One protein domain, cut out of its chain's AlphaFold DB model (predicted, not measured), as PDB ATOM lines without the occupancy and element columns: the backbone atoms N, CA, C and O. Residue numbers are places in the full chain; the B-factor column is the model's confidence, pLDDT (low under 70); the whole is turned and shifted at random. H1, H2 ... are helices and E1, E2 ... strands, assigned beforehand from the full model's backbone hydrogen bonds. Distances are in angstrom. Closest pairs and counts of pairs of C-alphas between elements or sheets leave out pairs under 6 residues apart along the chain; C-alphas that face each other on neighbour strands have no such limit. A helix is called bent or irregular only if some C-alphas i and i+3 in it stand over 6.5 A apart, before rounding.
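Overview. This is residues 8 to 146 and 193 to 201 of the 205 residues of an uncharacterized protein of Kitasatospora cheerisanensis KCTC 2395 (UniProt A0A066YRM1). Two small three-stranded sheets, E3 E2 E5 and E4 E1 E6, stand face to face as a sandwich that is only partly aligned, and the long helix H3 runs slantwise over one face of the sheet E3 E2 E5. From the end of H3 the chain folds back into H4, so that the two make a long helical hairpin in the form of a V; the short H1 packs on H4 and the short H2 on residues 97 to 101 of H3. The printed part has 148 residues with four named helices and seven named strands, in the order E1 E2 E3 E4 E5 E6 H1 H2 H3 H4 E7; the class is mixed, and both sheets are antiparallel. The whole is compact, with a radius of gyration of the C-alphas of 15.5 A, and rounded, with spans of 41 by 39 by 32 A.

Arrangement. The sheet in the order E3 E2 E5 holds E3, residues 25 to 32, E2, residues 15 to 22, and E5, residues 44 to 49. E2 and E3 form a hairpin, with N 20 and O 27 within hydrogen-bond range at 2.8 A. On the other side of E2, N 19 and O 46 of E5 are within hydrogen-bond range at 2.9 A. The second sheet, in the order E4 E1 E6, holds E4, residues 37 to 39, E1, residues 8 to 13, and E6, residues 55 to 60. Between the antiparallel neighbours E1 and E6, N 10 and O 57 are within hydrogen-bond range at 2.8 A, and between the antiparallel neighbours E1 and E4, N 9 and O 37 are within hydrogen-bond range at 2.8 A. The sheets form a sandwich, two sheets face to face, with their best planes 31 degrees apart. H3, residues 95 to 118, is on the sheet E3 E2 E5 at a height over the sheet of 9.3 A, in two layers, a helix on one face of a sheet. It runs slantwise to the strands, at 49 degrees to E3 on the local plane, and its closest C-alphas to E3 are those of Asn 113 and Pro 26, 6.7 A apart. H4, residues 122 to 142, only grazes that sheet with residues 123 to 127. H3 and H4 form a helical hairpin and touch, the closest C-alphas being those of Trp 116 and Gly 123, 4.5 A apart; they run opposite ways at a steep tilt of 37 degrees, only just past shallow. H1, residues 77 to 80, touches H4 with Leu 80 and Ala 133, whose C-alphas are 6.0 A apart. H2, residues 83 to 90, touches H3, closest at the C-alphas of Ala 90 and Arg 101, 5.9 A apart, at a steep tilt of 68 degrees, only just short of perpendicular. H1 and H2 only just touch, and only at the corner, with 3 pairs of C-alphas within 8 A. E7, residues 197 to 200, pairs with no named strand; it is apart from H3, for instance. Every O i to N i+4 pair is within hydrogen-bond range in H2 and H3, and 15 of 17 are in H4; H1 is too short for such a pair.

Along the chain. E1 begins at C-alpha 8, (22.043, -1.814, 21.931). E2 measures 23.2 A from first to last C-alpha and E3 22.6 A. H3 measures 34.6 A and begins at C-alpha 95, (17.281, -17.884, 3.091). H4 measures 28.7 A, has a kink of 34 degrees near residue 136, and is irregular, with C-alphas 137 and 140 7.5 A apart. E7 ends at C-alpha 200, (11.821, -2.467, 7.880).

Size, cuts and confidence. The C-alphas of Asp 119 and Ser 201 are the two farthest apart, at 43.1 A. Residues 147 to 192 are not printed, and C-alphas 146 and 193 are 25.0 A apart across this cut. Of the links that are printed whole, E6 to H1 is long, residues 61 to 76, and the others are tight. The mean pLDDT of the printed part is 92.6, and residue 63 is under 70.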
ATOM      1  N   LEU A   8      22.764  -1.439  20.724       94.19
ATOM      2  CA  LEU A   8      22.043  -1.814  21.931       94.19
ATOM      3  C   LEU A   8      21.099  -2.975  21.627       94.19
ATOM      4  O   LEU A   8      20.234  -2.870  20.758       94.19
ATOM      5  N   TYR A   9      21.197  -4.041  22.411       95.19
ATOM      6  CA  TYR A   9      20.169  -5.071  22.490       95.19
ATOM      7  C   TYR A   9      19.233  -4.772  23.648       95.19
ATOM      8  O   TYR A   9      19.674  -4.647  24.789       95.19
ATOM      9  N   LEU A  10      17.936  -4.709  23.360       95.38
ATOM     10  CA  LEU A  10      16.867  -4.601  24.343       95.38
ATOM     11  C   LEU A  10      15.960  -5.837  24.232       95.38
ATOM     12  O   LEU A  10      15.058  -5.861  23.394       95.38
ATOM     13  N   PRO A  11      16.188  -6.878  25.051       94.94
ATOM     14  CA  PRO A  11      15.305  -8.037  25.094       94.94
ATOM     15  C   PRO A  11      13.891  -7.641  25.535       94.94
ATOM     16  O   PRO A  11      13.719  -6.971  26.559       94.94
ATOM     17  N   LEU A  12      12.891  -8.075  24.772       93.94
ATOM     18  CA  LEU A  12      11.473  -7.793  24.993       93.94
ATOM     19  C   LEU A  12      10.791  -8.964  25.702       93.94
ATOM     20  O   LEU A  12      10.144  -8.782  26.733       93.94
ATOM     21  N   THR A  13      10.976 -10.173  25.173       94.06
ATOM     22  CA  THR A  13      10.406 -11.417  25.699       94.06
ATOM     23  C   THR A  13      11.395 -12.574  25.520       94.06
ATOM     24  O   THR A  13      12.401 -12.452  24.816       94.06
ATOM     25  N   GLY A  14      11.136 -13.693  26.195       93.50
ATOM     26  CA  GLY A  14      11.956 -14.898  26.100       93.50
ATOM     27  C   GLY A  14      13.302 -14.831  26.827       93.50
ATOM     28  O   GLY A  14      13.568 -13.919  27.626       93.50
ATOM     29  N   ARG A  15      14.162 -15.824  26.550       94.31
ATOM     30  CA  ARG A  15      15.497 -15.970  27.152       94.31
ATOM     31  C   ARG A  15      16.548 -16.454  26.159       94.31
ATOM     32  O   ARG A  15      16.288 -17.236  25.246       94.31
ATOM     33  N   GLY A  16      17.777 -16.011  26.379       95.25
ATOM     34  CA  GLY A  16      18.935 -16.442  25.612       95.25
ATOM     35  C   GLY A  16      20.230 -15.900  26.195       95.25
ATOM     36  O   GLY A  16      20.302 -15.532  27.367       95.25
ATOM     37  N   ALA A  17      21.262 -15.823  25.368       95.69
ATOM     38  CA  ALA A  17      22.522 -15.192  25.723       95.69
ATOM     39  C   ALA A  17      23.136 -14.479  24.518       95.69
ATOM     40  O   ALA A  17      22.957 -14.894  23.376       95.69
ATOM     41  N   ALA A  18      23.914 -13.436  24.779       96.44
ATOM     42  CA  ALA A  18      24.854 -12.893  23.814       96.44
ATOM     43  C   ALA A  18      26.269 -13.276  24.234       96.44
ATOM     44  O   ALA A  18      26.651 -13.131  25.399       96.44
ATOM     45  N   GLN A  19      27.046 -13.772  23.278       97.75
ATOM     46  CA  GLN A  19      28.479 -13.957  23.441       97.75
ATOM     47  C   GLN A  19      29.201 -12.843  22.710       97.75
ATOM     48  O   GLN A  19      28.890 -12.568  21.555       97.75
ATOM     49  N   PHE A  20      30.183 -12.261  23.377       98.31
ATOM     50  CA  PHE A  20      31.000 -11.156  22.912       98.31
ATOM     51  C   PHE A  20      32.467 -11.565  22.919       98.31
ATOM     52  O   PHE A  20      32.896 -12.341  23.773       98.31
ATOM     53  N   LEU A  21      33.241 -11.010  21.996       98.44
ATOM     54  CA  LEU A  21      34.692 -11.076  22.012       98.44
ATOM     55  C   LEU A  21      35.251  -9.680  21.733       98.44
ATOM     56  O   LEU A  21      34.940  -9.054  20.719       98.44
ATOM     57  N   THR A  22      36.067  -9.205  22.671       98.12
ATOM     58  CA  THR A  22      36.742  -7.899  22.655       98.12
ATOM     59  C   THR A  22      38.239  -8.093  22.938       98.12
ATOM     60  O   THR A  22      38.649  -9.203  23.283       98.12
ATOM     61  N   PRO A  23      39.077  -7.037  22.884       97.06
ATOM     62  CA  PRO A  23      40.477  -7.140  23.304       97.06
ATOM     63  C   PRO A  23      40.671  -7.548  24.776       97.06
ATOM     64  O   PRO A  23      41.718  -8.097  25.119       97.06
ATOM     65  N   ALA A  24      39.677  -7.301  25.639       96.50
ATOM     66  CA  ALA A  24      39.681  -7.758  27.032       96.50
ATOM     67  C   ALA A  24      39.334  -9.249  27.150       96.50
ATOM     68  O   ALA A  24      39.811  -9.938  28.048       96.50
ATOM     69  N   GLY A  25      38.545  -9.753  26.204       97.50
ATOM     70  CA  GLY A  25      38.368 -11.166  25.955       97.50
ATOM     71  C   GLY A  25      36.937 -11.630  25.768       97.50
ATOM     72  O   GLY A  25      36.097 -10.819  25.365       97.50
ATOM     73  N   PRO A  26      36.670 -12.940  25.949       98.12
ATOM     74  CA  PRO A  26      35.369 -13.503  25.676       98.12
ATOM     75  C   PRO A  26      34.455 -13.226  26.870       98.12
ATOM     76  O   PRO A  26      34.827 -13.440  28.023       98.12
ATOM     77  N   GLN A  27      33.241 -12.777  26.599       97.69
ATOM     78  CA  GLN A  27      32.239 -12.510  27.624       97.69
ATOM     79  C   GLN A  27      30.903 -13.092  27.183       97.69
ATOM     80  O   GLN A  27      30.565 -13.063  26.004       97.69
ATOM     81  N   GLN A  28      30.119 -13.599  28.130       97.12
ATOM     82  CA  GLN A  28      28.743 -14.011  27.883       97.12
ATOM     83  C   GLN A  28      27.809 -13.255  28.820       97.12
ATOM     84  O   GLN A  28      28.076 -13.163  30.016       97.12
ATOM     85  N   ILE A  29      26.715 -12.732  28.273       96.69
ATOM     86  CA  ILE A  29      25.658 -12.066  29.034       96.69
ATOM     87  C   ILE A  29      24.340 -12.800  28.779       96.69
ATOM     88  O   ILE A  29      23.995 -13.060  27.627       96.69
ATOM     89  N   GLU A  30      23.611 -13.132  29.847       95.75
ATOM     90  CA  GLU A  30      22.233 -13.629  29.743       95.75
ATOM     91  C   GLU A  30      21.318 -12.512  29.223       95.75
ATOM     92  O   GLU A  30      21.340 -11.388  29.724       95.75
ATOM     93  N   LEU A  31      20.485 -12.841  28.239       95.75
ATOM     94  CA  LEU A  31      19.471 -11.950  27.693       95.75
ATOM     95  C   LEU A  31      18.093 -12.369  28.198       95.75
ATOM     96  O   LEU A  31      17.663 -13.505  27.992       95.75
ATOM     97  N   ARG A  32      17.401 -11.427  28.835       94.81
ATOM     98  CA  ARG A  32      16.016 -11.545  29.302       94.81
ATOM     99  C   ARG A  32      15.388 -10.159  29.402       94.81
ATOM    100  O   ARG A  32      16.112  -9.167  29.497       94.81
ATOM    101  N   ALA A  33      14.058 -10.098  29.416       94.56
ATOM    102  CA  ALA A  33      13.319  -8.841  29.513       94.56
ATOM    103  C   ALA A  33      13.859  -7.929  30.637       94.56
ATOM    104  O   ALA A  33      14.087  -8.376  31.767       94.56
ATOM    105  N   GLY A  34      14.082  -6.653  30.302       89.56
ATOM    106  CA  GLY A  34      14.618  -5.641  31.220       89.56
ATOM    107  C   GLY A  34      16.142  -5.649  31.403       89.56
ATOM    108  O   GLY A  34      16.647  -4.883  32.219       89.56
ATOM    109  N   CYS A  35      16.883  -6.478  30.662       93.31
ATOM    110  CA  CYS A  35      18.349  -6.509  30.686       93.31
ATOM    111  C   CYS A  35      18.931  -6.012  29.354       93.31
ATOM    112  O   CYS A  35      19.286  -6.836  28.507       93.31
ATOM    113  N   PRO A  36      19.012  -4.684  29.132       96.00
ATOM    114  CA  PRO A  36      19.635  -4.146  27.936       96.00
ATOM    115  C   PRO A  36      21.156  -4.339  27.963       96.00
ATOM    116  O   PRO A  36      21.782  -4.285  29.023       96.00
ATOM    117  N   VAL A  37      21.756  -4.521  26.788       97.12
ATOM    118  CA  VAL A  37      23.208  -4.647  26.619       97.12
ATOM    119  C   VAL A  37      23.659  -3.713  25.508       97.12
ATOM    120  O   VAL A  37      23.213  -3.860  24.374       97.12
ATOM    121  N   GLN A  38      24.544  -2.770  25.829       96.94
ATOM    122  CA  GLN A  38      25.181  -1.885  24.854       96.94
ATOM    123  C   GLN A  38      26.624  -2.318  24.623       96.94
ATOM    124  O   GLN A  38      27.311  -2.726  25.562       96.94
ATOM    125  N   PHE A  39      27.104  -2.185  23.393       96.88
ATOM    126  CA  PHE A  39      28.502  -2.419  23.059       96.88
ATOM    127  C   PHE A  39      28.962  -1.514  21.915       96.88
ATOM    128  O   PHE A  39      28.172  -1.029  21.107       96.88
ATOM    129  N   THR A  40      30.266  -1.254  21.888       96.69
ATOM    130  CA  THR A  40      30.902  -0.316  20.957       96.69
ATOM    131  C   THR A  40      31.441  -1.033  19.717       96.69
ATOM    132  O   THR A  40      31.591  -2.266  19.732       96.69
ATOM    133  N   PRO A  41      31.797  -0.278  18.661       96.56
ATOM    134  CA  PRO A  41      32.463  -0.830  17.489       96.56
ATOM    135  C   PRO A  41      33.692  -1.674  17.827       96.56
ATOM    136  O   PRO A  41      34.339  -1.492  18.861       96.56
ATOM    137  N   GLY A  42      34.009  -2.621  16.946       97.56
ATOM    138  CA  GLY A  42      35.063  -3.612  17.170       97.56
ATOM    139  C   GLY A  42      34.608  -4.828  17.984       97.56
ATOM    140  O   GLY A  42      35.308  -5.832  18.034       97.56
ATOM    141  N   THR A  43      33.416  -4.801  18.584       98.25
ATOM    142  CA  THR A  43      32.907  -5.944  19.350       98.25
ATOM    143  C   THR A  43      32.384  -7.040  18.418       98.25
ATOM    144  O   THR A  43      31.377  -6.870  17.721       98.25
ATOM    145  N   LEU A  44      33.045  -8.200  18.419       98.06
ATOM    146  CA  LEU A  44      32.510  -9.410  17.796       98.06
ATOM    147  C   LEU A  44      31.415  -9.977  18.691       98.06
ATOM    148  O   LEU A  44      31.615 -10.084  19.897       98.06
ATOM    149  N   HIS A  45      30.285 -10.380  18.120       96.94
ATOM    150  CA  HIS A  45      29.186 -10.908  18.914       96.94
ATOM    151  C   HIS A  45      28.342 -11.929  18.154       96.94
ATOM    152  O   HIS A  45      28.320 -11.950  16.922       96.94
ATOM    153  N   ARG A  46      27.638 -12.773  18.909       95.12
ATOM    154  CA  ARG A  46      26.574 -13.646  18.405       95.12
ATOM    155  C   ARG A  46      25.481 -13.833  19.448       95.12
ATOM    156  O   ARG A  46      25.750 -13.797  20.649       95.12
ATOM    157  N   LEU A  47      24.272 -14.100  18.969       94.06
ATOM    158  CA  LEU A  47      23.117 -14.439  19.792       94.06
ATOM    159  C   LEU A  47      22.965 -15.958  19.905       94.06
ATOM    160  O   LEU A  47      23.184 -16.693  18.942       94.06
ATOM    161  N   ILE A  48      22.586 -16.408  21.093       92.50
ATOM    162  CA  ILE A  48      22.257 -17.789  21.424       92.50
ATOM    163  C   ILE A  48      20.831 -17.788  21.953       92.50
ATOM    164  O   ILE A  48      20.529 -17.122  22.944       92.50
ATOM    165  N   THR A  49      19.962 -18.544  21.299       85.12
ATOM    166  CA  THR A  49      18.577 -18.737  21.731       85.12
ATOM    167  C   THR A  49      18.475 -20.052  22.500       85.12
ATOM    168  O   THR A  49      19.119 -21.035  22.132       85.12
ATOM    169  N   THR A  50      17.710 -20.052  23.592       79.19
ATOM    170  CA  THR A  50      17.320 -21.274  24.320       79.19
ATOM    171  C   THR A  50      15.971 -21.796  23.813       79.19
ATOM    172  O   THR A  50      15.452 -21.271  22.835       79.19
ATOM    173  N   ASP A  51      15.381 -22.804  24.457       80.06
ATOM    174  CA  ASP A  51      14.053 -23.309  24.063       80.06
ATOM    175  C   ASP A  51      12.952 -22.232  24.154       80.06
ATOM    176  O   ASP A  51      11.970 -22.274  23.415       80.06
ATOM    177  N   ASP A  52      13.124 -21.240  25.033       83.19
ATOM    178  CA  ASP A  52      12.277 -20.049  25.093       83.19
ATOM    179  C   ASP A  52      12.667 -19.041  23.994       83.19
ATOM    180  O   ASP A  52      13.824 -18.613  23.903       83.19
ATOM    181  N   ARG A  53      11.704 -18.648  23.149       89.00
ATOM    182  CA  ARG A  53      11.943 -17.790  21.978       89.00
ATOM    183  C   ARG A  53      12.317 -16.377  22.422       89.00
ATOM    184  O   ARG A  53      11.454 -15.584  22.778       89.00
ATOM    185  N   LEU A  54      13.604 -16.047  22.328       92.12
ATOM    186  CA  LEU A  54      14.110 -14.695  22.558       92.12
ATOM    187  C   LEU A  54      13.608 -13.721  21.479       92.12
ATOM    188  O   LEU A  54      13.875 -13.909  20.291       92.12
ATOM    189  N   GLU A  55      12.956 -12.649  21.912       91.88
ATOM    190  CA  GLU A  55      12.607 -11.491  21.092       91.88
ATOM    191  C   GLU A  55      13.362 -10.268  21.610       91.88
ATOM    192  O   GLU A  55      13.395 -10.010  22.815       91.88
ATOM    193  N   LEU A  56      13.988  -9.508  20.714       91.38
ATOM    194  CA  LEU A  56      14.786  -8.345  21.081       91.38
ATOM    195  C   LEU A  56      14.645  -7.226  20.053       91.38
ATOM    196  O   LEU A  56      14.575  -7.475  18.850       91.38
ATOM    197  N   LEU A  57      14.655  -5.994  20.549       89.94
ATOM    198  CA  LEU A  57      14.828  -4.793  19.747       89.94
ATOM    199  C   LEU A  57      16.324  -4.471  19.673       89.94
ATOM    200  O   LEU A  57      16.980  -4.347  20.709       89.94
ATOM    201  N   VAL A  58      16.855  -4.322  18.459       89.25
ATOM    202  CA  VAL A  58      18.215  -3.812  18.232       89.25
ATOM    203  C   VAL A  58      18.127  -2.330  17.900       89.25
ATOM    204  O   VAL A  58      17.410  -1.951  16.974       89.25
ATOM    205  N   LEU A  59      18.863  -1.496  18.630       87.81
ATOM    206  CA  LEU A  59      19.076  -0.098  18.266       87.81
ATOM    207  C   LEU A  59      20.506   0.065  17.760       87.81
ATOM    208  O   LEU A  59      21.456  -0.256  18.471       87.81
ATOM    209  N   MET A  60      20.639   0.581  16.541       86.69
ATOM    210  CA  MET A  60      21.924   0.909  15.930       86.69
ATOM    211  C   MET A  60      22.208   2.396  16.125       86.69
ATOM    212  O   MET A  60      21.342   3.239  15.873       86.69
ATOM    213  N   GLU A  61      23.415   2.729  16.570       84.69
ATOM    214  CA  GLU A  61      23.844   4.116  16.708       84.69
ATOM    215  C   GLU A  61      23.970   4.792  15.333       84.69
ATOM    216  O   GLU A  61      24.446   4.178  14.379       84.69
ATOM    217  N   ASN A  62      23.611   6.081  15.242       72.56
ATOM    218  CA  ASN A  62      23.935   6.934  14.091       72.56
ATOM    219  C   ASN A  62      23.462   6.359  12.742       72.56
ATOM    220  O   ASN A  62      24.242   6.274  11.794       72.56
ATOM    221  N   GLY A  63      22.182   5.962  12.705       69.50
ATOM    222  CA  GLY A  63      21.552   5.132  11.674       69.50
ATOM    223  C   GLY A  63      21.919   5.423  10.214       69.50
ATOM    224  O   GLY A  63      22.340   6.519   9.850       69.50
ATOM    225  N   ARG A  64      21.691   4.412   9.366       78.12
ATOM    226  CA  ARG A  64      22.130   4.272   7.964       78.12
ATOM    227  C   ARG A  64      23.526   3.704   7.764       78.12
ATOM    228  O   ARG A  64      23.733   3.019   6.769       78.12
ATOM    229  N   LEU A  65      24.489   3.948   8.654       83.81
ATOM    230  CA  LEU A  65      25.855   3.438   8.439       83.81
ATOM    231  C   LEU A  65      25.907   1.907   8.356       83.81
ATOM    232  O   LEU A  65      26.632   1.352   7.528       83.81
ATOM    233  N   ASN A  66      25.086   1.222   9.150       78.75
ATOM    234  CA  ASN A  66      24.948  -0.229   9.104       78.75
ATOM    235  C   ASN A  66      24.422  -0.725   7.742       78.75
ATOM    236  O   ASN A  66      24.871  -1.768   7.263       78.75
ATOM    237  N   GLU A  67      23.531   0.017   7.079       79.94
ATOM    238  CA  GLU A  67      23.080  -0.272   5.711       79.94
ATOM    239  C   GLU A  67      24.126   0.084   4.644       79.94
ATOM    240  O   GLU A  67      24.198  -0.588   3.617       79.94
ATOM    241  N   GLU A  68      24.974   1.083   4.896       85.31
ATOM    242  CA  GLU A  68      26.062   1.519   4.002       85.31
ATOM    243  C   GLU A  68      27.348   0.679   4.169       85.31
ATOM    244  O   GLU A  68      28.427   1.019   3.669       85.31
ATOM    245  N   GLY A  69      27.234  -0.468   4.845       87.06
ATOM    246  CA  GLY A  69      28.273  -1.488   4.903       87.06
ATOM    247  C   GLY A  69      29.239  -1.365   6.075       87.06
ATOM    248  O   GLY A  69      30.323  -1.942   5.992       87.06
ATOM    249  N   ASP A  70      28.860  -0.680   7.159       91.94
ATOM    250  CA  ASP A  70      29.591  -0.666   8.436       91.94
ATOM    251  C   ASP A  70      29.493  -2.008   9.186       91.94
ATOM    252  O   ASP A  70      29.201  -2.074  10.372       91.94
ATOM    253  N   VAL A  71      29.662  -3.128   8.487       92.62
ATOM    254  CA  VAL A  71      29.527  -4.457   9.076       92.62
ATOM    255  C   VAL A  71      30.454  -5.449   8.397       92.62
ATOM    256  O   VAL A  71      30.448  -5.625   7.177       92.62
ATOM    257  N   VAL A  72      31.240  -6.142   9.219       95.81
ATOM    258  CA  VAL A  72      32.045  -7.290   8.807       95.81
ATOM    259  C   VAL A  72      31.630  -8.527   9.598       95.81
ATOM    260  O   VAL A  72      31.540  -8.501  10.830       95.81
ATOM    261  N   PHE A  73      31.344  -9.614   8.882       96.62
ATOM    262  CA  PHE A  73      31.019 -10.910   9.464       96.62
ATOM    263  C   PHE A  73      32.291 -11.611   9.935       96.62
ATOM    264  O   PHE A  73      33.334 -11.539   9.285       96.62
ATOM    265  N   THR A  74      32.194 -12.322  11.056       97.38
ATOM    266  CA  THR A  74      33.318 -13.020  11.693       97.38
ATOM    267  C   THR A  74      33.673 -14.315  10.959       97.38
ATOM    268  O   THR A  74      33.636 -15.394  11.541       97.38
ATOM    269  N   PHE A  75      33.950 -14.243   9.657       98.12
ATOM    270  CA  PHE A  75      34.358 -15.407   8.874       98.12
ATOM    271  C   PHE A  75      35.789 -15.852   9.224       98.12
ATOM    272  O   PHE A  75      36.579 -15.050   9.726       98.12
ATOM    273  N   PRO A  76      36.150 -17.117   8.947       97.44
ATOM    274  CA  PRO A  76      37.522 -17.597   9.061       97.44
ATOM    275  C   PRO A  76      38.526 -16.812   8.190       97.44
ATOM    276  O   PRO A  76      38.131 -16.233   7.171       97.44
ATOM    277  N   PRO A  77      39.825 -16.795   8.562       96.19
ATOM    278  CA  PRO A  77      40.851 -15.980   7.905       96.19
ATOM    279  C   PRO A  77      40.937 -16.151   6.384       96.19
ATOM    280  O   PRO A  77      41.126 -15.173   5.666       96.19
ATOM    281  N   GLU A  78      40.742 -17.367   5.876       95.19
ATOM    282  CA  GLU A  78      40.776 -17.672   4.446       95.19
ATOM    283  C   GLU A  78      39.685 -16.946   3.645       95.19
ATOM    284  O   GLU A  78      39.888 -16.644   2.472       95.19
ATOM    285  N   ASN A  79      38.546 -16.617   4.265       96.62
ATOM    286  CA  ASN A  79      37.502 -15.828   3.615       96.62
ATOM    287  C   ASN A  79      37.787 -14.332   3.680       96.62
ATOM    288  O   ASN A  79      37.387 -13.614   2.776       96.62
ATOM    289  N   LEU A  80      38.447 -13.862   4.738       96.75
ATOM    290  CA  LEU A  80      38.783 -12.446   4.902       96.75
ATOM    291  C   LEU A  80      39.944 -12.017   3.993       96.75
ATOM    292  O   LEU A  80      40.060 -10.839   3.667       96.75
ATOM    293  N   ALA A  81      40.789 -12.965   3.576       95.12
ATOM    294  CA  ALA A  81      41.943 -12.724   2.713       95.12
ATOM    295  C   ALA A  81      41.585 -12.445   1.237       95.12
ATOM    296  O   ALA A  81      42.406 -11.879   0.516       95.12
ATOM    297  N   ASP A  82      40.384 -12.819   0.783       95.38
ATOM    298  CA  ASP A  82      39.895 -12.578  -0.582       95.38
ATOM    299  C   ASP A  82      38.618 -11.717  -0.540       95.38
ATOM    300  O   ASP A  82      37.536 -12.239  -0.247       95.38
ATOM    301  N   PRO A  83      38.702 -10.414  -0.877       94.94
ATOM    302  CA  PRO A  83      37.544  -9.525  -0.879       94.94
ATOM    303  C   PRO A  83      36.383 -10.002  -1.754       94.94
ATOM    304  O   PRO A  83      35.222  -9.835  -1.379       94.94
ATOM    305  N   GLN A  84      36.654 -10.618  -2.909       93.81
ATOM    306  CA  GLN A  84      35.580 -11.096  -3.778       93.81
ATOM    307  C   GLN A  84      34.879 -12.309  -3.168       93.81
ATOM    308  O   GLN A  84      33.650 -12.376  -3.177       93.81
ATOM    309  N   ALA A  85      35.639 -13.266  -2.631       92.81
ATOM    310  CA  ALA A  85      35.059 -14.412  -1.936       92.81
ATOM    311  C   ALA A  85      34.289 -13.984  -0.682       92.81
ATOM    312  O   ALA A  85      33.191 -14.494  -0.447       92.81
ATOM    313  N   TYR A  86      34.824 -13.021   0.073       96.81
ATOM    314  CA  TYR A  86      34.166 -12.440   1.234       96.81
ATOM    315  C   TYR A  86      32.789 -11.877   0.874       96.81
ATOM    316  O   TYR A  86      31.785 -12.289   1.456       96.81
ATOM    317  N   PHE A  87      32.722 -10.962  -0.102       94.19
ATOM    318  CA  PHE A  87      31.463 -10.292  -0.432       94.19
ATOM    319  C   PHE A  87      30.434 -11.247  -1.033       94.19
ATOM    320  O   PHE A  87      29.278 -11.181  -0.630       94.19
ATOM    321  N   ARG A  88      30.849 -12.198  -1.882       93.31
ATOM    322  CA  ARG A  88      29.950 -13.254  -2.382       93.31
ATOM    323  C   ARG A  88      29.338 -14.087  -1.254       93.31
ATOM    324  O   ARG A  88      28.184 -14.482  -1.342       93.31
ATOM    325  N   LEU A  89      30.100 -14.374  -0.197       94.31
ATOM    326  CA  LEU A  89      29.596 -15.134   0.950       94.31
ATOM    327  C   LEU A  89      28.754 -14.283   1.914       94.31
ATOM    328  O   LEU A  89      27.895 -14.810   2.616       94.31
ATOM    329  N   ALA A  90      29.008 -12.975   1.972       92.81
ATOM    330  CA  ALA A  90      28.275 -12.035   2.817       92.81
ATOM    331  C   ALA A  90      26.878 -11.679   2.269       92.81
ATOM    332  O   ALA A  90      26.030 -11.184   3.025       92.81
ATOM    333  N   GLU A  91      26.633 -11.918   0.978       88.31
ATOM    334  CA  GLU A  91      25.348 -11.677   0.323       88.31
ATOM    335  C   GLU A  91      24.206 -12.506   0.938       88.31
ATOM    336  O   GLU A  91      24.359 -13.667   1.314       88.31
ATOM    337  N   ALA A  92      23.031 -11.883   1.039       82.25
ATOM    338  CA  ALA A  92      21.791 -12.485   1.529       82.25
ATOM    339  C   ALA A  92      20.753 -12.537   0.401       82.25
ATOM    340  O   ALA A  92      19.737 -11.848   0.453       82.25
ATOM    341  N   THR A  93      21.046 -13.306  -0.649       83.69
ATOM    342  CA  THR A  93      20.180 -13.433  -1.835       83.69
ATOM    343  C   THR A  93      18.898 -14.212  -1.560       83.69
ATOM    344  O   THR A  93      17.871 -13.955  -2.178       83.69
ATOM    345  N   ASP A  94      18.968 -15.172  -0.642       85.31
ATOM    346  CA  ASP A  94      17.883 -16.056  -0.235       85.31
ATOM    347  C   ASP A  94      18.145 -16.586   1.185       85.31
ATOM    348  O   ASP A  94      19.211 -16.363   1.772       85.31
ATOM    349  N   GLU A  95      17.176 -17.307   1.748       85.88
ATOM    350  CA  GLU A  95      17.281 -17.884   3.091       85.88
ATOM    351  C   GLU A  95      18.483 -18.831   3.233       85.88
ATOM    352  O   GLU A  95      19.198 -18.796   4.235       85.88
ATOM    353  N   SER A  96      18.781 -19.632   2.208       90.31
ATOM    354  CA  SER A  96      19.912 -20.561   2.241       90.31
ATOM    355  C   SER A  96      21.256 -19.824   2.302       90.31
ATOM    356  O   SER A  96      22.164 -20.251   3.018       90.31
ATOM    357  N   ALA A  97      21.389 -18.701   1.591       90.69
ATOM    358  CA  ALA A  97      22.562 -17.837   1.633       90.69
ATOM    359  C   ALA A  97      22.719 -17.191   3.014       90.69
ATOM    360  O   ALA A  97      23.817 -17.201   3.572       90.69
ATOM    361  N   VAL A  98      21.616 -16.729   3.613       89.06
ATOM    362  CA  VAL A  98      21.605 -16.188   4.981       89.06
ATOM    363  C   VAL A  98      22.084 -17.229   5.996       89.06
ATOM    364  O   VAL A  98      22.910 -16.902   6.854       89.06
ATOM    365  N   LEU A  99      21.620 -18.477   5.890       91.12
ATOM    366  CA  LEU A  99      22.042 -19.564   6.776       91.12
ATOM    367  C   LEU A  99      23.524 -19.919   6.586       91.12
ATOM    368  O   LEU A  99      24.255 -19.977   7.571       91.12
ATOM    369  N   ARG A 100      24.006 -20.049   5.340       94.31
ATOM    370  CA  ARG A 100      25.438 -20.289   5.057       94.31
ATOM    371  C   ARG A 100      26.328 -19.178   5.614       94.31
ATOM    372  O   ARG A 100      27.355 -19.457   6.230       94.31
ATOM    373  N   ARG A 101      25.921 -17.922   5.426       95.00
ATOM    374  CA  ARG A 101      26.594 -16.744   5.982       95.00
ATOM    375  C   ARG A 101      26.660 -16.813   7.506       95.00
ATOM    376  O   ARG A 101      27.729 -16.615   8.082       95.00
ATOM    377  N   ARG A 102      25.533 -17.105   8.165       94.19
ATOM    378  CA  ARG A 102      25.456 -17.258   9.626       94.19
ATOM    379  C   ARG A 102      26.412 -18.344  10.112       94.19
ATOM    380  O   ARG A 102      27.212 -18.084  11.006       94.19
ATOM    381  N   ASP A 103      26.336 -19.532   9.523       96.25
ATOM    382  CA  ASP A 103      27.116 -20.691   9.959       96.25
ATOM    383  C   ASP A 103      28.613 -20.425   9.796       96.25
ATOM    384  O   ASP A 103      29.392 -20.647  10.726       96.25
ATOM    385  N   ARG A 104      29.017 -19.797   8.684       97.62
ATOM    386  CA  ARG A 104      30.415 -19.412   8.492       97.62
ATOM    387  C   ARG A 104      30.888 -18.355   9.492       97.62
ATOM    388  O   ARG A 104      32.015 -18.432   9.976       97.62
ATOM    389  N   ALA A 105      30.051 -17.374   9.830       97.50
ATOM    390  CA  ALA A 105      30.385 -16.388  10.860       97.50
ATOM    391  C   ALA A 105      30.518 -17.032  12.253       97.50
ATOM    392  O   ALA A 105      31.367 -16.638  13.054       97.50
ATOM    393  N   VAL A 106      29.712 -18.059  12.538       97.50
ATOM    394  CA  VAL A 106      29.811 -18.849  13.770       97.50
ATOM    395  C   VAL A 106      31.123 -19.633  13.830       97.50
ATOM    396  O   VAL A 106      31.749 -19.673  14.894       97.50
ATOM    397  N   GLU A 107      31.571 -20.219  12.720       98.25
ATOM    398  CA  GLU A 107      32.852 -20.930  12.648       98.25
ATOM    399  C   GLU A 107      34.041 -20.017  12.976       98.25
ATOM    400  O   GLU A 107      34.855 -20.363  13.837       98.25
ATOM    401  N   GLY A 108      34.125 -18.835  12.356       98.38
ATOM    402  CA  GLY A 108      35.218 -17.894  12.622       98.38
ATOM    403  C   GLY A 108      35.168 -17.309  14.037       98.38
ATOM    404  O   GLY A 108      36.199 -17.233  14.705       98.38
ATOM    405  N   PHE A 109      33.976 -17.004  14.565       98.44
ATOM    406  CA  PHE A 109      33.820 -16.592  15.967       98.44
ATOM    407  C   PHE A 109      34.287 -17.685  16.942       98.44
ATOM    408  O   PHE A 109      34.995 -17.412  17.913       98.44
ATOM    409  N   THR A 110      33.930 -18.943  16.673       97.94
ATOM    410  CA  THR A 110      34.327 -20.087  17.506       97.94
ATOM    411  C   THR A 110      35.831 -20.351  17.420       97.94
ATOM    412  O   THR A 110      36.450 -20.684  18.429       97.94
ATOM    413  N   LEU A 111      36.445 -20.175  16.246       98.12
ATOM    414  CA  LEU A 111      37.900 -20.238  16.084       98.12
ATOM    415  C   LEU A 111      38.606 -19.199  16.962       98.12
ATOM    416  O   LEU A 111      39.495 -19.568  17.724       98.12
ATOM    417  N   LEU A 112      38.187 -17.932  16.895       98.19
ATOM    418  CA  LEU A 112      38.788 -16.861  17.693       98.19
ATOM    419  C   LEU A 112      38.636 -17.112  19.195       98.19
ATOM    420  O   LEU A 112      39.605 -16.965  19.934       98.19
ATOM    421  N   ASN A 113      37.463 -17.568  19.644       97.25
ATOM    422  CA  ASN A 113      37.267 -17.936  21.045       97.25
ATOM    423  C   ASN A 113      38.163 -19.094  21.486       97.25
ATOM    424  O   ASN A 113      38.698 -19.036  22.587       97.25
ATOM    425  N   ARG A 114      38.353 -20.130  20.656       97.94
ATOM    426  CA  ARG A 114      39.250 -21.251  20.987       97.94
ATOM    427  C   ARG A 114      40.691 -20.791  21.160       97.94
ATOM    428  O   ARG A 114      41.271 -21.062  22.200       97.94
ATOM    429  N   LEU A 115      41.209 -20.002  20.214       97.94
ATOM    430  CA  LEU A 115      42.548 -19.409  20.327       97.94
ATOM    431  C   LEU A 115      42.717 -18.626  21.631       97.94
ATOM    432  O   LEU A 115      43.809 -18.567  22.180       97.94
ATOM    433  N   TRP A 116      41.628 -18.038  22.119       96.44
ATOM    434  CA  TRP A 116      41.610 -17.270  23.346       96.44
ATOM    435  C   TRP A 116      41.575 -18.084  24.629       96.44
ATOM    436  O   TRP A 116      42.200 -17.694  25.612       96.44
ATOM    437  N   GLN A 117      40.888 -19.222  24.602       95.81
ATOM    438  CA  GLN A 117      40.936 -20.198  25.687       95.81
ATOM    439  C   GLN A 117      42.298 -20.900  25.755       95.81
ATOM    440  O   GLN A 117      42.779 -21.173  26.851       95.81
ATOM    441  N   ASP A 118      42.919 -21.159  24.600       97.19
ATOM    442  CA  ASP A 118      44.209 -21.849  24.514       97.19
ATOM    443  C   ASP A 118      45.375 -20.940  24.945       97.19
ATOM    444  O   ASP A 118      46.211 -21.341  25.753       97.19
ATOM    445  N   ASP A 119      45.440 -19.715  24.410       98.06
ATOM    446  CA  ASP A 119      46.468 -18.727  24.745       98.06
ATOM    447  C   ASP A 119      45.922 -17.285  24.643       98.06
ATOM    448  O   ASP A 119      45.722 -16.755  23.538       98.06
ATOM    449  N   PRO A 120      45.774 -16.593  25.791       97.62
ATOM    450  CA  PRO A 120      45.435 -15.182  25.852       97.62
ATOM    451  C   PRO A 120      46.441 -14.220  25.210       97.62
ATOM    452  O   PRO A 120      46.238 -13.023  25.300       97.62
ATOM    453  N   GLU A 121      47.535 -14.629  24.585       97.88
ATOM    454  CA  GLU A 121      48.308 -13.759  23.686       97.88
ATOM    455  C   GLU A 121      47.950 -14.059  22.220       97.88
ATOM    456  O   GLU A 121      47.734 -13.149  21.415       97.88
ATOM    457  N   ALA A 122      47.810 -15.342  21.869       97.50
ATOM    458  CA  ALA A 122      47.452 -15.790  20.526       97.50
ATOM    459  C   ALA A 122      46.119 -15.225  20.035       97.50
ATOM    460  O   ALA A 122      46.065 -14.695  18.923       97.50
ATOM    461  N   GLY A 123      45.052 -15.271  20.834       98.06
ATOM    462  CA  GLY A 123      43.774 -14.693  20.397       98.06
ATOM    463  C   GLY A 123      43.784 -13.157  20.302       98.06
ATOM    464  O   GLY A 123      43.003 -12.608  19.534       98.06
ATOM    465  N   ARG A 124      44.721 -12.456  20.960       98.00
ATOM    466  CA  ARG A 124      44.899 -10.992  20.935       98.00
ATOM    467  C   ARG A 124      45.457 -10.632  19.567       98.00
ATOM    468  O   ARG A 124      44.907  -9.786  18.864       98.00
ATOM    469  N   ARG A 125      46.488 -11.374  19.147       98.25
ATOM    470  CA  ARG A 125      47.063 -11.314  17.797       98.25
ATOM    471  C   ARG A 125      46.056 -11.723  16.722       98.25
ATOM    472  O   ARG A 125      45.984 -11.065  15.686       98.25
ATOM    473  N   ALA A 126      45.259 -12.765  16.957       98.19
ATOM    474  CA  ALA A 126      44.242 -13.209  16.005       98.19
ATOM    475  C   ALA A 126      43.119 -12.172  15.838       98.19
ATOM    476  O   ALA A 126      42.737 -11.864  14.712       98.19
ATOM    477  N   LEU A 127      42.647 -11.569  16.934       98.50
ATOM    478  CA  LEU A 127      41.655 -10.494  16.907       98.50
ATOM    479  C   LEU A 127      42.200  -9.237  16.214       98.50
ATOM    480  O   LEU A 127      41.517  -8.655  15.377       98.50
ATOM    481  N   ALA A 128      43.450  -8.854  16.489       98.44
ATOM    482  CA  ALA A 128      44.107  -7.755  15.781       98.44
ATOM    483  C   ALA A 128      44.234  -8.032  14.269       98.44
ATOM    484  O   ALA A 128      43.983  -7.147  13.452       98.44
ATOM    485  N   THR A 129      44.558  -9.272  13.892       98.38
ATOM    486  CA  THR A 129      44.608  -9.710  12.486       98.38
ATOM    487  C   THR A 129      43.225  -9.634  11.834       98.38
ATOM    488  O   THR A 129      43.100  -9.148  10.710       98.38
ATOM    489  N   PHE A 130      42.176 -10.045  12.553       98.62
ATOM    490  CA  PHE A 130      40.790  -9.907  12.111       98.62
ATOM    491  C   PHE A 130      40.415  -8.437  11.874       98.62
ATOM    492  O   PHE A 130      39.880  -8.118  10.816       98.62
ATOM    493  N   TYR A 131      40.734  -7.530  12.805       98.56
ATOM    494  CA  TYR A 131      40.463  -6.099  12.632       98.56
ATOM    495  C   TYR A 131      41.172  -5.517  11.409       98.56
ATOM    496  O   TYR A 131      40.547  -4.795  10.635       98.56
ATOM    497  N   ALA A 132      42.446  -5.856  11.197       98.25
ATOM    498  CA  ALA A 132      43.189  -5.392  10.028       98.25
ATOM    499  C   ALA A 132      42.541  -5.863   8.715       98.25
ATOM    500  O   ALA A 132      42.363  -5.065   7.792       98.25
ATOM    501  N   ALA A 133      42.128  -7.132   8.645       98.12
ATOM    502  CA  ALA A 133      41.436  -7.669   7.478       98.12
ATOM    503  C   ALA A 133      40.054  -7.022   7.275       98.12
ATOM    504  O   ALA A 133      39.703  -6.649   6.157       98.12
ATOM    505  N   ALA A 134      39.295  -6.818   8.356       97.75
ATOM    506  CA  ALA A 134      38.001  -6.142   8.320       97.75
ATOM    507  C   ALA A 134      38.122  -4.719   7.757       97.75
ATOM    508  O   ALA A 134      37.360  -4.361   6.862       97.75
ATOM    509  N   VAL A 135      39.108  -3.941   8.220       96.81
ATOM    510  CA  VAL A 135      39.386  -2.585   7.716       96.81
ATOM    511  C   VAL A 135      39.744  -2.612   6.231       96.81
ATOM    512  O   VAL A 135      39.197  -1.820   5.468       96.81
ATOM    513  N   ALA A 136      40.605  -3.538   5.798       96.38
ATOM    514  CA  ALA A 136      40.982  -3.660   4.389       96.38
ATOM    515  C   ALA A 136      39.773  -3.948   3.476       96.38
ATOM    516  O   ALA A 136      39.679  -3.386   2.385       96.38
ATOM    517  N   LEU A 137      38.820  -4.769   3.933       96.06
ATOM    518  CA  LEU A 137      37.596  -5.085   3.187       96.06
ATOM    519  C   LEU A 137      36.680  -3.868   3.008       96.06
ATOM    520  O   LEU A 137      36.094  -3.686   1.939       96.06
ATOM    521  N   ILE A 138      36.534  -3.043   4.045       93.94
ATOM    522  CA  ILE A 138      35.581  -1.922   4.043       93.94
ATOM    523  C   ILE A 138      36.189  -0.597   3.598       93.94
ATOM    524  O   ILE A 138      35.429   0.319   3.289       93.94
ATOM    525  N   GLN A 139      37.518  -0.477   3.518       93.19
ATOM    526  CA  GLN A 139      38.203   0.777   3.187       93.19
ATOM    527  C   GLN A 139      37.632   1.480   1.936       93.19
ATOM    528  O   GLN A 139      37.407   2.690   2.011       93.19
ATOM    529  N   PRO A 140      37.310   0.781   0.824       90.19
ATOM    530  CA  PRO A 140      36.718   1.432  -0.348       90.19
ATOM    531  C   PRO A 140      35.324   2.027  -0.093       90.19
ATOM    532  O   PRO A 140      34.951   3.005  -0.733       90.19
ATOM    533  N   ARG A 141      34.549   1.444   0.831       88.00
ATOM    534  CA  ARG A 141      33.196   1.899   1.195       88.00
ATOM    535  C   ARG A 141      33.233   3.009   2.238       88.00
ATOM    536  O   ARG A 141      32.466   3.962   2.142       88.00
ATOM    537  N   ALA A 142      34.165   2.914   3.186       90.88
ATOM    538  CA  ALA A 142      34.298   3.851   4.295       90.88
ATOM    539  C   ALA A 142      34.523   5.301   3.845       90.88
ATOM    540  O   ALA A 142      34.082   6.227   4.520       90.88
ATOM    541  N   ALA A 143      35.136   5.512   2.676       86.12
ATOM    542  CA  ALA A 143      35.293   6.841   2.089       86.12
ATOM    543  C   ALA A 143      33.951   7.574   1.879       86.12
ATOM    544  O   ALA A 143      33.892   8.793   2.011       86.12
ATOM    545  N   GLY A 144      32.864   6.845   1.593       87.06
ATOM    546  CA  GLY A 144      31.527   7.421   1.425       87.06
ATOM    547  C   GLY A 144      30.801   7.717   2.741       87.06
ATOM    548  O   GLY A 144      29.814   8.454   2.750       87.06
ATOM    549  N   TRP A 145      31.272   7.187   3.873       91.44
ATOM    550  CA  TRP A 145      30.578   7.327   5.156       91.44
ATOM    551  C   TRP A 145      30.607   8.751   5.707       91.44
ATOM    552  O   TRP A 145      29.711   9.123   6.460       91.44
ATOM    553  N   THR A 146      31.573   9.582   5.304       89.38
ATOM    554  CA  THR A 146      31.596  11.003   5.683       89.38
ATOM    555  C   THR A 146      30.341  11.733   5.210       89.38
ATOM    556  O   THR A 146      29.765  12.504   5.977       89.38
ATOM    557  N   PRO A 193      15.694  -8.430   3.500       77.81
ATOM    558  CA  PRO A 193      16.852  -9.072   4.106       77.81
ATOM    559  C   PRO A 193      18.081  -8.156   4.009       77.81
ATOM    560  O   PRO A 193      18.390  -7.603   2.953       77.81
ATOM    561  N   ARG A 194      18.796  -7.993   5.123       79.88
ATOM    562  CA  ARG A 194      20.000  -7.164   5.276       79.88
ATOM    563  C   ARG A 194      21.078  -7.902   6.076       79.88
ATOM    564  O   ARG A 194      20.993  -9.103   6.359       79.88
ATOM    565  N   ALA A 195      22.159  -7.193   6.395       75.31
ATOM    566  CA  ALA A 195      23.290  -7.760   7.120       75.31
ATOM    567  C   ALA A 195      22.905  -8.253   8.528       75.31
ATOM    568  O   ALA A 195      23.300  -9.354   8.905       75.31
ATOM    569  N   CYS A 196      22.072  -7.497   9.248       72.75
ATOM    570  CA  CYS A 196      21.686  -7.780  10.637       72.75
ATOM    571  C   CYS A 196      20.312  -8.468  10.782       72.75
ATOM    572  O   CYS A 196      19.722  -8.438  11.855       72.75
ATOM    573  N   GLY A 197      19.788  -9.084   9.714       77.88
ATOM    574  CA  GLY A 197      18.471  -9.733   9.713       77.88
ATOM    575  C   GLY A 197      17.512  -9.076   8.729       77.88
ATOM    576  O   GLY A 197      17.912  -8.760   7.612       77.88
ATOM    577  N   TRP A 198      16.259  -8.886   9.128       79.50
ATOM    578  CA  TRP A 198      15.250  -8.219   8.310       79.50
ATOM    579  C   TRP A 198      15.148  -6.745   8.695       79.50
ATOM    580  O   TRP A 198      15.037  -6.415   9.872       79.50
ATOM    581  N   LEU A 199      15.188  -5.862   7.702       80.56
ATOM    582  CA  LEU A 199      15.057  -4.422   7.872       80.56
ATOM    583  C   LEU A 199      13.692  -3.971   7.371       80.56
ATOM    584  O   LEU A 199      13.367  -4.160   6.198       80.56
ATOM    585  N   TRP A 200      12.949  -3.308   8.250       83.38
ATOM    586  CA  TRP A 200      11.821  -2.467   7.880       83.38
ATOM    587  C   TRP A 200      12.297  -1.011   7.869       83.38
ATOM    588  O   TRP A 200      12.665  -0.463   8.908       83.38
ATOM    589  N   SER A 201      12.355  -0.405   6.684       79.25
ATOM    590  CA  SER A 201      12.734   1.000   6.523       79.25
ATOM    591  C   SER A 201      11.493   1.884   6.518       79.25
ATOM    592  O   SER A 201      10.502   1.567   5.867       79.25
TER     593      SER A 201